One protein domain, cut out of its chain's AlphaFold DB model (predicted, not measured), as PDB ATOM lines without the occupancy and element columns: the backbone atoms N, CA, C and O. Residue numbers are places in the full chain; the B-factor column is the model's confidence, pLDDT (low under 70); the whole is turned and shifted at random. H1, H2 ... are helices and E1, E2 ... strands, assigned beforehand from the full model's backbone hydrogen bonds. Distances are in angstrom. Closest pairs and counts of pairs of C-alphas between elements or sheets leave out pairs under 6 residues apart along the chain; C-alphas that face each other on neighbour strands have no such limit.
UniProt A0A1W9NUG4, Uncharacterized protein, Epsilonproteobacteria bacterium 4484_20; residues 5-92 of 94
ATOM      1  N   LYS A   5      23.657  17.467  -8.934       80.62
ATOM      2  CA  LYS A   5      24.223  18.805  -9.171       80.62
ATOM      3  C   LYS A   5      23.725  19.413 -10.482       80.62
ATOM      4  O   LYS A   5      23.460  20.610 -10.534       80.62
ATOM      5  N   GLU A   6      23.571  18.596 -11.522       81.75
ATOM      6  CA  GLU A   6      23.074  19.053 -12.822       81.75
ATOM      7  C   GLU A   6      21.596  19.447 -12.744       81.75
ATOM      8  O   GLU A   6      21.239  20.545 -13.166       81.75
ATOM      9  N   ASN A   7      20.762  18.623 -12.102       83.75
ATOM     10  CA  ASN A   7      19.341  18.916 -11.887       83.75
ATOM     11  C   ASN A   7      19.135  20.211 -11.088       83.75
ATOM     12  O   ASN A   7      18.326  21.055 -11.473       83.75
ATOM     13  N   ARG A   8      19.917  20.417 -10.021       88.75
ATOM     14  CA  ARG A   8      19.878  21.658  -9.227       88.75
ATOM     15  C   ARG A   8      20.329  22.874 -10.037       88.75
ATOM     16  O   ARG A   8      19.710  23.932  -9.965       88.75
ATOM     17  N   CYS A   9      21.361  22.724 -10.871       90.25
ATOM     18  CA  CYS A   9      21.798  23.779 -11.788       90.25
ATOM     19  C   CYS A   9      20.701  24.147 -12.803       90.25
ATOM     20  O   CYS A   9      20.469  25.331 -13.059       90.25
ATOM     21  N   ILE A  10      19.997  23.154 -13.355       90.31
ATOM     22  CA  ILE A  10      18.865  23.368 -14.268       90.31
ATOM     23  C   ILE A  10      17.725  24.103 -13.548       90.31
ATOM     24  O   ILE A  10      17.260  25.121 -14.062       90.31
ATOM     25  N   ASN A  11      17.336  23.660 -12.347       92.50
ATOM     26  CA  ASN A  11      16.312  24.323 -11.531       92.50
ATOM     27  C   ASN A  11      16.671  25.789 -11.245       92.50
ATOM     28  O   ASN A  11      15.871  26.689 -11.495       92.50
ATOM     29  N   SER A  12      17.902  26.048 -10.798       92.75
ATOM     30  CA  SER A  12      18.388  27.403 -10.522       92.75
ATOM     31  C   SER A  12      18.293  28.317 -11.753       92.75
ATOM     32  O   SER A  12      17.772  29.431 -11.667       92.75
ATOM     33  N   LYS A  13      18.718  27.832 -12.929       95.44
ATOM     34  CA  LYS A  13      18.644  28.588 -14.191       95.44
ATOM     35  C   LYS A  13      17.210  28.837 -14.657       95.44
ATOM     36  O   LYS A  13      16.949  29.892 -15.231       95.44
ATOM     37  N   ALA A  14      16.303  27.884 -14.447       95.56
ATOM     38  CA  ALA A  14      14.887  28.037 -14.775       95.56
ATOM     39  C   ALA A  14      14.231  29.098 -13.878       95.56
ATOM     40  O   ALA A  14      13.644  30.058 -14.383       95.56
ATOM     41  N   ARG A  15      14.452  29.012 -12.561       92.94
ATOM     42  CA  ARG A  15      13.952  29.985 -11.577       92.94
ATOM     43  C   ARG A  15      14.459  31.399 -11.835       92.94
ATOM     44  O   ARG A  15      13.675  32.340 -11.780       92.94
ATOM     45  N   ALA A  16      15.733  31.554 -12.201       96.50
ATOM     46  CA  ALA A  16      16.305  32.853 -12.571       96.50
ATOM     47  C   ALA A  16      15.608  33.512 -13.780       96.50
ATOM     48  O   ALA A  16      15.735  34.717 -13.981       96.50
ATOM     49  N   LYS A  17      14.873  32.733 -14.582       97.25
ATOM     50  CA  LYS A  17      14.083  33.203 -15.728       97.25
ATOM     51  C   LYS A  17      12.577  33.265 -15.445       97.25
ATOM     52  O   LYS A  17      11.814  33.499 -16.375       97.25
ATOM     53  N   GLY A  18      12.147  33.039 -14.202       95.19
ATOM     54  CA  GLY A  18      10.728  32.980 -13.842       95.19
ATOM     55  C   GLY A  18       9.998  31.763 -14.418       95.19
ATOM     56  O   GLY A  18       8.798  31.839 -14.656       95.19
ATOM     57  N   VAL A  19      10.714  30.666 -14.690       95.12
ATOM     58  CA  VAL A  19      10.127  29.412 -15.178       95.12
ATOM     59  C   VAL A  19       9.903  28.466 -14.005       95.12
ATOM     60  O   VAL A  19      10.851  28.112 -13.297       95.12
ATOM     61  N   ASP A  20       8.659  28.034 -13.839       91.88
ATOM     62  CA  ASP A  20       8.279  27.007 -12.878       91.88
ATOM     63  C   ASP A  20       8.764  25.617 -13.314       91.88
ATOM     64  O   ASP A  20       8.758  25.266 -14.496       91.88
ATOM     65  N   VAL A  21       9.194  24.813 -12.341       93.56
ATOM     66  CA  VAL A  21       9.737  23.467 -12.565       93.56
ATOM     67  C   VAL A  21       8.893  22.447 -11.811       93.56
ATOM     68  O   VAL A  21       8.546  22.643 -10.647       93.56
ATOM     69  N   LEU A  22       8.605  21.334 -12.481       94.56
ATOM     70  CA  LEU A  22       8.041  20.121 -11.901       94.56
ATOM     71  C   LEU A  22       9.058  18.994 -12.079       94.56
ATOM     72  O   LEU A  22       9.654  18.847 -13.148       94.56
ATOM     73  N   LEU A  23       9.253  18.198 -11.034       93.31
ATOM     74  CA  LEU A  23      10.146  17.048 -11.031       93.31
ATOM     75  C   LEU A  23       9.335  15.752 -11.114       93.31
ATOM     76  O   LEU A  23       8.302  15.621 -10.464       93.31
ATOM     77  N   ILE A  24       9.816  14.778 -11.884       92.88
ATOM     78  CA  ILE A  24       9.268  13.416 -11.924       92.88
ATOM     79  C   ILE A  24      10.346  12.471 -11.395       92.88
ATOM     80  O   ILE A  24      11.473  12.481 -11.894       92.88
ATOM     81  N   SER A  25      10.015  11.659 -10.388       89.31
ATOM     82  CA  SER A  25      10.955  10.668  -9.847       89.31
ATOM     83  C   SER A  25      11.177   9.524 -10.834       89.31
ATOM     84  O   SER A  25      10.202   8.977 -11.360       89.31
ATOM     85  N   VAL A  26      12.427   9.103 -11.018       86.50
ATOM     86  CA  VAL A  26      12.752   7.887 -11.779       86.50
ATOM     87  C   VAL A  26      12.966   6.707 -10.826       86.50
ATOM     88  O   VAL A  26      13.491   6.911  -9.731       86.50
ATOM     89  N   PRO A  27      12.551   5.483 -11.190       79.31
ATOM     90  CA  PRO A  27      12.816   4.312 -10.363       79.31
ATOM     91  C   PRO A  27      14.299   3.939 -10.392       79.31
ATOM     92  O   PRO A  27      14.978   4.115 -11.406       79.31
ATOM     93  N   ASP A  28      14.782   3.364  -9.292       74.31
ATOM     94  CA  ASP A  28      16.062   2.668  -9.299       74.31
ATOM     95  C   ASP A  28      15.874   1.334 -10.030       74.31
ATOM     96  O   ASP A  28      15.059   0.505  -9.626       74.31
ATOM     97  N   LEU A  29      16.590   1.144 -11.136       65.38
ATOM     98  CA  LEU A  29      16.564  -0.102 -11.905       65.38
ATOM     99  C   LEU A  29      17.598  -1.118 -11.392       65.38
ATOM    100  O   LEU A  29      17.739  -2.198 -11.968       65.38
ATOM    101  N   SER A  30      18.350  -0.786 -10.336       59.00
ATOM    102  CA  SER A  30      19.282  -1.712  -9.706       59.00
ATOM    103  C   SER A  30      18.553  -2.724  -8.813       59.00
ATOM    104  O   SER A  30      17.609  -2.408  -8.096       59.00
ATOM    105  N   LEU A  31      19.013  -3.978  -8.849       50.00
ATOM    106  CA  LEU A  31      18.432  -5.112  -8.111       50.00
ATOM    107  C   LEU A  31      18.533  -4.984  -6.572       50.00
ATOM    108  O   LEU A  31      18.005  -5.836  -5.863       50.00
ATOM    109  N   PHE A  32      19.206  -3.953  -6.047       43.62
ATOM    110  CA  PHE A  32      19.496  -3.785  -4.621       43.62
ATOM    111  C   PHE A  32      19.455  -2.302  -4.205       43.62
ATOM    112  O   PHE A  32      20.504  -1.673  -4.079       43.62
ATOM    113  N   GLY A  33      18.271  -1.744  -3.923       47.34
ATOM    114  CA  GLY A  33      18.193  -0.509  -3.127       47.34
ATOM    115  C   GLY A  33      16.949   0.364  -3.306       47.34
ATOM    116  O   GLY A  33      16.751   0.998  -4.335       47.34
ATOM    117  N   LEU A  34      16.157   0.483  -2.237       46.09
ATOM    118  CA  LEU A  34      15.075   1.459  -2.061       46.09
ATOM    119  C   LEU A  34      15.652   2.868  -1.812       46.09
ATOM    120  O   LEU A  34      15.814   3.246  -0.658       46.09
ATOM    121  N   SER A  35      16.014   3.643  -2.842       54.44
ATOM    122  CA  SER A  35      16.478   5.028  -2.580       54.44
ATOM    123  C   SER A  35      16.150   6.081  -3.635       54.44
ATOM    124  O   SER A  35      16.087   7.264  -3.302       54.44
ATOM    125  N   ALA A  36      15.882   5.702  -4.888       58.69
ATOM    126  CA  ALA A  36      15.601   6.701  -5.922       58.69
ATOM    127  C   ALA A  36      14.276   7.451  -5.701       58.69
ATOM    128  O   ALA A  36      14.127   8.562  -6.178       58.69
ATOM    129  N   LEU A  37      13.311   6.909  -4.961       66.94
ATOM    130  CA  LEU A  37      12.105   7.668  -4.607       66.94
ATOM    131  C   LEU A  37      12.378   8.703  -3.506       66.94
ATOM    132  O   LEU A  37      11.985   9.859  -3.654       66.94
ATOM    133  N   ASP A  38      13.096   8.311  -2.456       77.88
ATOM    134  CA  ASP A  38      13.323   9.158  -1.278       77.88
ATOM    135  C   ASP A  38      14.299  10.304  -1.578       77.88
ATOM    136  O   ASP A  38      14.089  11.436  -1.150       77.88
ATOM    137  N   LEU A  39      15.315  10.058  -2.413       80.25
ATOM    138  CA  LEU A  39      16.272  11.092  -2.815       80.25
ATOM    139  C   LEU A  39      15.627  12.207  -3.657       80.25
ATOM    140  O   LEU A  39      15.995  13.374  -3.542       80.25
ATOM    141  N   TYR A  40      14.658  11.875  -4.513       86.94
ATOM    142  CA  TYR A  40      13.936  12.890  -5.287       86.94
ATOM    143  C   TYR A  40      13.016  13.727  -4.396       86.94
ATOM    144  O   TYR A  40      12.834  14.913  -4.661       86.94
ATOM    145  N   GLU A  41      12.455  13.121  -3.352       87.19
ATOM    146  CA  GLU A  41      11.633  13.803  -2.356       87.19
ATOM    147  C   GLU A  41      12.459  14.773  -1.509       87.19
ATOM    148  O   GLU A  41      12.070  15.929  -1.357       87.19
ATOM    149  N   GLU A  42      13.644  14.355  -1.060       87.50
ATOM    150  CA  GLU A  42      14.607  15.228  -0.383       87.50
ATOM    151  C   GLU A  42      14.965  16.445  -1.250       87.50
ATOM    152  O   GLU A  42      14.775  17.587  -0.832       87.50
ATOM    153  N   VAL A  43      15.381  16.217  -2.501       87.44
ATOM    154  CA  VAL A  43      15.738  17.297  -3.438       87.44
ATOM    155  C   VAL A  43      14.550  18.222  -3.709       87.44
ATOM    156  O   VAL A  43      14.715  19.440  -3.739       87.44
ATOM    157  N   ALA A  44      13.352  17.673  -3.924       91.25
ATOM    158  CA  ALA A  44      12.163  18.471  -4.197       91.25
ATOM    159  C   ALA A  44      11.786  19.365  -3.009       91.25
ATOM    160  O   ALA A  44      11.446  20.531  -3.214       91.25
ATOM    161  N   ASN A  45      11.899  18.847  -1.784       91.31
ATOM    162  CA  ASN A  45      11.629  19.600  -0.563       91.31
ATOM    163  C   ASN A  45      12.661  20.712  -0.341       91.31
ATOM    164  O   ASN A  45      12.275  21.855  -0.100       91.31
ATOM    165  N   GLU A  46      13.954  20.410  -0.474       91.06
ATOM    166  CA  GLU A  46      15.030  21.399  -0.326       91.06
ATOM    167  C   GLU A  46      14.934  22.535  -1.351       91.06
ATOM    168  O   GLU A  46      15.162  23.700  -1.031       91.06
ATOM    169  N   GLU A  47      14.592  22.199  -2.593       90.94
ATOM    170  CA  GLU A  47      14.535  23.150  -3.702       90.94
ATOM    171  C   GLU A  47      13.143  23.779  -3.877       90.94
ATOM    172  O   GLU A  47      12.956  24.602  -4.777       90.94
ATOM    173  N   GLY A  48      12.151  23.377  -3.074       91.62
ATOM    174  CA  GLY A  48      10.758  23.822  -3.179       91.62
ATOM    175  C   GLY A  48      10.132  23.557  -4.554       91.62
ATOM    176  O   GLY A  48       9.469  24.438  -5.110       91.62
ATOM    177  N   ILE A  49      10.411  22.394  -5.148       93.38
ATOM    178  CA  ILE A  49       9.933  21.967  -6.472       93.38
ATOM    179  C   ILE A  49       8.722  21.043  -6.298       93.38
ATOM    180  O   ILE A  49       8.704  20.188  -5.417       93.38
ATOM    181  N   LEU A  50       7.712  21.175  -7.161       94.44
ATOM    182  CA  LEU A  50       6.596  20.229  -7.194       94.44
ATOM    183  C   LEU A  50       7.078  18.856  -7.691       94.44
ATOM    184  O   LEU A  50       7.627  18.763  -8.786       94.44
ATOM    185  N   LEU A  51       6.843  17.796  -6.916       93.94
ATOM    186  CA  LEU A  51       7.239  16.428  -7.260       93.94
ATOM    187  C   LEU A  51       6.033  15.571  -7.662       93.94
ATOM    188  O   LEU A  51       5.094  15.403  -6.889       93.94
ATOM    189  N   VAL A  52       6.112  14.943  -8.836       94.81
ATOM    190  CA  VAL A  52       5.258  13.817  -9.235       94.81
ATOM    191  C   VAL A  52       6.005  12.523  -8.927       94.81
ATOM    192  O   VAL A  52       6.919  12.104  -9.646       94.81
ATOM    193  N   ARG A  53       5.629  11.908  -7.808       90.50
ATOM    194  CA  ARG A  53       6.284  10.727  -7.243       90.50
ATOM    195  C   ARG A  53       5.709   9.442  -7.850       90.50
ATOM    196  O   ARG A  53       4.504   9.319  -8.029       90.50
ATOM    197  N   GLY A  54       6.564   8.468  -8.154       88.81
ATOM    198  CA  GLY A  54       6.177   7.072  -8.412       88.81
ATOM    199  C   GLY A  54       5.579   6.742  -9.784       88.81
ATOM    200  O   GLY A  54       5.672   5.589 -10.197       88.81
ATOM    201  N   VAL A  55       5.060   7.715 -10.540       93.75
ATOM    202  CA  VAL A  55       4.363   7.439 -11.814       93.75
ATOM    203  C   VAL A  55       5.197   6.623 -12.809       93.75
ATOM    204  O   VAL A  55       4.691   5.691 -13.429       93.75
ATOM    205  N   LEU A  56       6.495   6.921 -12.937       92.44
ATOM    206  CA  LEU A  56       7.371   6.181 -13.845       92.44
ATOM    207  C   LEU A  56       7.678   4.772 -13.319       92.44
ATOM    208  O   LEU A  56       7.772   3.842 -14.111       92.44
ATOM    209  N   ALA A  57       7.778   4.591 -11.999       90.56
ATOM    210  CA  ALA A  57       7.956   3.271 -11.393       90.56
ATOM    211  C   ALA A  57       6.742   2.368 -11.660       90.56
ATOM    212  O   ALA A  57       6.908   1.223 -12.075       90.56
ATOM    213  N   GLU A  58       5.529   2.905 -11.502       91.56
ATOM    214  CA  GLU A  58       4.288   2.193 -11.833       91.56
ATOM    215  C   GLU A  58       4.240   1.790 -13.310       91.56
ATOM    216  O   GLU A  58       3.920   0.648 -13.632       91.56
ATOM    217  N   ILE A  59       4.589   2.712 -14.215       95.06
ATOM    218  CA  ILE A  59       4.584   2.456 -15.661       95.06
ATOM    219  C   ILE A  59       5.603   1.379 -16.041       95.06
ATOM    220  O   ILE A  59       5.278   0.466 -16.796       95.06
ATOM    221  N   LEU A  60       6.836   1.464 -15.535       92.75
ATOM    222  CA  LEU A  60       7.888   0.504 -15.880       92.75
ATOM    223  C   LEU A  60       7.697  -0.861 -15.201       92.75
ATOM    224  O   LEU A  60       8.229  -1.862 -15.690       92.75
ATOM    225  N   GLY A  61       6.912  -0.922 -14.122       91.31
ATOM    226  CA  GLY A  61       6.493  -2.164 -13.476       91.31
ATOM    227  C   GLY A  61       5.459  -2.968 -14.273       91.31
ATOM    228  O   GLY A  61       5.360  -4.177 -14.071       91.31
ATOM    229  N   ASP A  62       4.736  -2.340 -15.205       94.69
ATOM    230  CA  ASP A  62       3.704  -2.990 -16.017       94.69
ATOM    231  C   ASP A  62       4.174  -3.198 -17.474       94.69
ATOM    232  O   ASP A  62       4.312  -2.231 -18.233       94.69
ATOM    233  N   PRO A  63       4.378  -4.454 -17.928       96.06
ATOM    234  CA  PRO A  63       4.712  -4.758 -19.320       96.06
ATOM    235  C   PRO A  63       3.727  -4.181 -20.348       96.06
ATOM    236  O   PRO A  63       4.130  -3.872 -21.466       96.06
ATOM    237  N   ALA A  64       2.451  -4.000 -19.993       98.19
ATOM    238  CA  ALA A  64       1.439  -3.441 -20.885       98.19
ATOM    239  C   ALA A  64       1.575  -1.921 -21.086       98.19
ATOM    240  O   ALA A  64       0.972  -1.372 -22.018       98.19
ATOM    241  N   LEU A  65       2.359  -1.235 -20.249       98.12
ATOM    242  CA  LEU A  65       2.558   0.218 -20.280       98.12
ATOM    243  C   LEU A  65       3.937   0.641 -20.806       98.12
ATOM    244  O   LEU A  65       4.202   1.841 -20.900       98.12
ATOM    245  N   LYS A  66       4.794  -0.303 -21.212       96.75
ATOM    246  CA  LYS A  66       6.149  -0.036 -21.714       96.75
ATOM    247  C   LYS A  66       6.421  -0.669 -23.077       96.75
ATOM    248  O   LYS A  66       5.766  -1.631 -23.472       96.75
ATOM    249  N   SER A  67       7.329  -0.058 -23.832       97.31
ATOM    250  CA  SER A  67       7.785  -0.554 -25.140       97.31
ATOM    251  C   SER A  67       9.023  -1.437 -24.992       97.31
ATOM    252  O   SER A  67       9.246  -2.338 -25.795       97.31
ATOM    253  N   ASP A  68       9.815  -1.182 -23.952       94.62
ATOM    254  CA  ASP A  68      10.982  -1.962 -23.558       94.62
ATOM    255  C   ASP A  68      11.162  -1.903 -22.028       94.62
ATOM    256  O   ASP A  68      10.213  -1.636 -21.292       94.62
ATOM    257  N   GLN A  69      12.356  -2.201 -21.514       89.69
ATOM    258  CA  GLN A  69      12.592  -2.257 -20.069       89.69
ATOM    259  C   GLN A  69      12.544  -0.899 -19.361       89.69
ATOM    260  O   GLN A  69      12.280  -0.877 -18.161       89.69
ATOM    261  N   ILE A  70      12.785   0.205 -20.069       90.69
ATOM    262  CA  ILE A  70      12.980   1.528 -19.461       90.69
ATOM    263  C   ILE A  70      12.121   2.630 -20.094       90.69
ATOM    264  O   ILE A  70      12.032   3.722 -19.535       90.69
ATOM    265  N   HIS A  71      11.463   2.359 -21.223       95.00
ATOM    266  CA  HIS A  71      10.662   3.339 -21.947       95.00
ATOM    267  C   HIS A  71       9.163   3.015 -21.894       95.00
ATOM    268  O   HIS A  71       8.745   1.943 -22.349       95.00
ATOM    269  N   PRO A  72       8.323   3.954 -21.416       97.38
ATOM    270  CA  PRO A  72       6.875   3.872 -21.565       97.38
ATOM    271  C   PRO A  72       6.443   3.695 -23.028       97.38
ATOM    272  O   PRO A  72       7.072   4.206 -23.953       97.38
ATOM    273  N   ASN A  73       5.328   3.001 -23.244       98.44
ATOM    274  CA  ASN A  73       4.621   3.014 -24.522       98.44
ATOM    275  C   ASN A  73       3.550   4.115 -24.528       98.44
ATOM    276  O   ASN A  73       3.425   4.888 -23.579       98.44
ATOM    277  N   ALA A  74       2.735   4.182 -25.585       98.62
ATOM    278  CA  ALA A  74       1.680   5.192 -25.706       98.62
ATOM    279  C   ALA A  74       0.703   5.215 -24.509       98.62
ATOM    280  O   ALA A  74       0.310   6.288 -24.057       98.62
ATOM    281  N   LYS A  75       0.335   4.048 -23.959       98.62
ATOM    282  CA  LYS A  75      -0.535   3.962 -22.774       98.62
ATOM    283  C   LYS A  75       0.192   4.443 -21.518       98.62
ATOM    284  O   LYS A  75      -0.396   5.170 -20.723       98.62
ATOM    285  N   GLY A  76       1.467   4.084 -21.367       98.31
ATOM    286  CA  GLY A  76       2.305   4.567 -20.269       98.31
ATOM    287  C   GLY A  76       2.465   6.087 -20.285       98.31
ATOM    288  O   GLY A  76       2.225   6.741 -19.274       98.31
ATOM    289  N   TYR A  77       2.768   6.678 -21.443       98.25
ATOM    290  CA  TYR A  77       2.851   8.135 -21.582       98.25
ATOM    291  C   TYR A  77       1.515   8.836 -21.335       98.25
ATOM    292  O   TYR A  77       1.507   9.904 -20.726       98.25
ATOM    293  N   LYS A  78       0.385   8.234 -21.732       98.62
ATOM    294  CA  LYS A  78      -0.942   8.760 -21.381       98.62
ATOM    295  C   LYS A  78      -1.127   8.835 -19.861       98.62
ATOM    296  O   LYS A  78      -1.461   9.901 -19.355       98.62
ATOM    297  N   LYS A  79      -0.842   7.747 -19.137       98.12
ATOM    298  CA  LYS A  79      -0.909   7.719 -17.664       98.12
ATOM    299  C   LYS A  79       0.022   8.763 -17.036       98.12
ATOM    300  O   LYS A  79      -0.379   9.461 -16.112       98.12
ATOM    301  N   MET A  80       1.242   8.913 -17.560       97.56
ATOM    302  CA  MET A  80       2.176   9.944 -17.095       97.56
ATOM    303  C   MET A  80       1.612  11.358 -17.279       97.56
ATOM    304  O   MET A  80       1.683  12.165 -16.355       97.56
ATOM    305  N   ALA A  81       1.032  11.649 -18.445       98.06
ATOM    306  CA  ALA A  81       0.426  12.946 -18.732       98.06
ATOM    307  C   ALA A  81      -0.756  13.252 -17.798       98.06
ATOM    308  O   ALA A  81      -0.857  14.369 -17.299       98.06
ATOM    309  N   GLU A  82      -1.605  12.262 -17.509       98.19
ATOM    310  CA  GLU A  82      -2.711  12.391 -16.548       98.19
ATOM    311  C   GLU A  82      -2.196  12.709 -15.134       98.19
ATOM    312  O   GLU A  82      -2.703  13.621 -14.484       98.19
ATOM    313  N   SER A  83      -1.135  12.037 -14.669       96.94
ATOM    314  CA  SER A  83      -0.530  12.338 -13.363       96.94
ATOM    315  C   SER A  83       0.081  13.740 -13.292       96.94
ATOM    316  O   SER A  83      -0.059  14.418 -12.275       96.94
ATOM    317  N   VAL A  84       0.742  14.193 -14.363       97.31
ATOM    318  CA  VAL A  84       1.267  15.564 -14.445       97.31
ATOM    319  C   VAL A  84       0.122  16.575 -14.425       97.31
ATOM    320  O   VAL A  84       0.183  17.541 -13.671       97.31
ATOM    321  N   TYR A  85      -0.937  16.341 -15.201       97.88
ATOM    322  CA  TYR A  85      -2.110  17.210 -15.243       97.88
ATOM    323  C   TYR A  85      -2.744  17.390 -13.857       97.88
ATOM    324  O   TYR A  85      -2.951  18.522 -13.419       97.88
ATOM    325  N   GLU A  86      -2.984  16.295 -13.135       97.19
ATOM    326  CA  GLU A  86      -3.558  16.357 -11.787       97.19
ATOM    327  C   GLU A  86      -2.641  17.085 -10.796       97.19
ATOM    328  O   GLU A  86      -3.113  17.908 -10.010       97.19
ATOM    329  N   ALA A  87      -1.323  16.864 -10.861       96.25
ATOM    330  CA  ALA A  87      -0.370  17.568 -10.004       96.25
ATOM    331  C   ALA A  87      -0.361  19.085 -10.266       96.25
ATOM    332  O   ALA A  87      -0.358  19.881  -9.325       96.25
ATOM    333  N   LEU A  88      -0.404  19.490 -11.538       96.56
ATOM    334  CA  LEU A  88      -0.480  20.899 -11.929       96.56
ATOM    335  C   LEU A  88      -1.777  21.553 -11.434       96.56
ATOM    336  O   LEU A  88      -1.728  22.647 -10.871       96.56
ATOM    337  N   ARG A  89      -2.919  20.868 -11.566       97.31
ATOM    338  CA  ARG A  89      -4.206  21.350 -11.039       97.31
ATOM    339  C   ARG A  89      -4.200  21.501  -9.524       97.31
ATOM    340  O   ARG A  89      -4.621  22.532  -9.014       97.31
ATOM    341  N   GLN A  90      -3.696  20.506  -8.793       95.38
ATOM    342  CA  GLN A  90      -3.615  20.558  -7.328       95.38
ATOM    343  C   GLN A  90      -2.708  21.692  -6.838       95.38
ATOM    344  O   GLN A  90      -2.967  22.285  -5.792       95.38
ATOM    345  N   LYS A  91      -1.665  22.023  -7.606       94.62
ATOM    346  CA  LYS A  91      -0.783  23.158  -7.321       94.62
ATOM    347  C   LYS A  91      -1.393  24.517  -7.693       94.62
ATOM    348  O   LYS A  91      -0.908  25.535  -7.202       94.62
ATOM    349  N   GLY A  92      -2.440  24.539  -8.522       95.50
ATOM    350  CA  GLY A  92      -3.071  25.756  -9.041       95.50
ATOM    351  C   GLY A  92      -2.349  26.365 -10.247       95.50
ATOM    352  O   GLY A  92      -2.443  27.568 -10.467       95.50
TER     353      GLY A  92
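Overview. This is residues 5 to 92 of the 94 residues of an uncharacterized protein of Epsilonproteobacteria bacterium 4484_20 (UniProt A0A1W9NUG4). A short pair of parallel strands, E1 and E2, makes the middle, with H2 over one face and the long H4 over the other; H3 follows E2 beyond the strands' end and folds back with H4 as a helical hairpin. H1 lies out at the rim, near H2, and residues 13 to 18, of which 13 to 15 belong to H1, stick out. The printed part has 88 residues, with four named helices and two named strands in the order H1, E1, H2, E2, H3, H4, and its class is mostly helix. It is only just compact, close to loose, with a radius of gyration of the C-alphas of 14.0 A and spans of 40 by 31 by 19 A.

Along the chain. H1 is residues 5 to 15, 15.4 A long from C-alpha 5 at (24.223, 18.805, -9.171). E1 is residues 22 to 24, 6.8 A. H2 is residues 36 to 47, 16.6 A. E2 is residues 50 to 52, 6.9 A, with C-alpha 50 at (6.596, 20.229, -7.194). H3 is residues 55 to 61, 10.0 A. H4, the longest helix, is residues 74 to 91, 25.8 A, and ends with C-alpha 91 at (-0.783, 23.158, -7.321).

Arrangement. E1 and E2 are parallel neighbours at 28 degrees, with N 23 and O 50 at 2.8 A and N 52 and O 23 at 2.8 A, within hydrogen-bond range. E1, H2 and E2 form a strand-helix-strand unit, two parallel strands with a helix between them along the chain, and its crossover is right-handed. The closest C-alphas of H2 and E2, those of Ala 44 and Leu 51, are 6.1 A apart. The closest C-alphas of E2 and H4, those of Val 52 and Val 84, are 6.8 A apart. E1 and H4 are near each other. H3 and H4 form a helical hairpin and touch, H4 with residues 76 to 83 alone; their closest C-alphas, Ile 59 and Gly 76, are 5.6 A apart. They run opposite ways at a shallow tilt of 25 degrees. H1 and H2 are close but not clearly touching, the closest C-alphas being those of Arg 8 and Glu 47 at 7.8 A; they run the same way at a steep tilt of 40 degrees. H2 and H4 are apart. In H1, H3 and H4 every O i to N i+4 pair is within hydrogen-bond range; in H2, 7 of 8 are.

Size, cuts and confidence. The two C-alphas farthest apart, those of Ala 16 and Ala 64, are 40.1 A apart. The printed part has no cut. The links E1 to H2 and H3 to H4 are long, with 11 and 12 residues. The mean pLDDT of the printed part is 88.8, and residues 29 to 37, of which 36 and 37 belong to H2, are under 70.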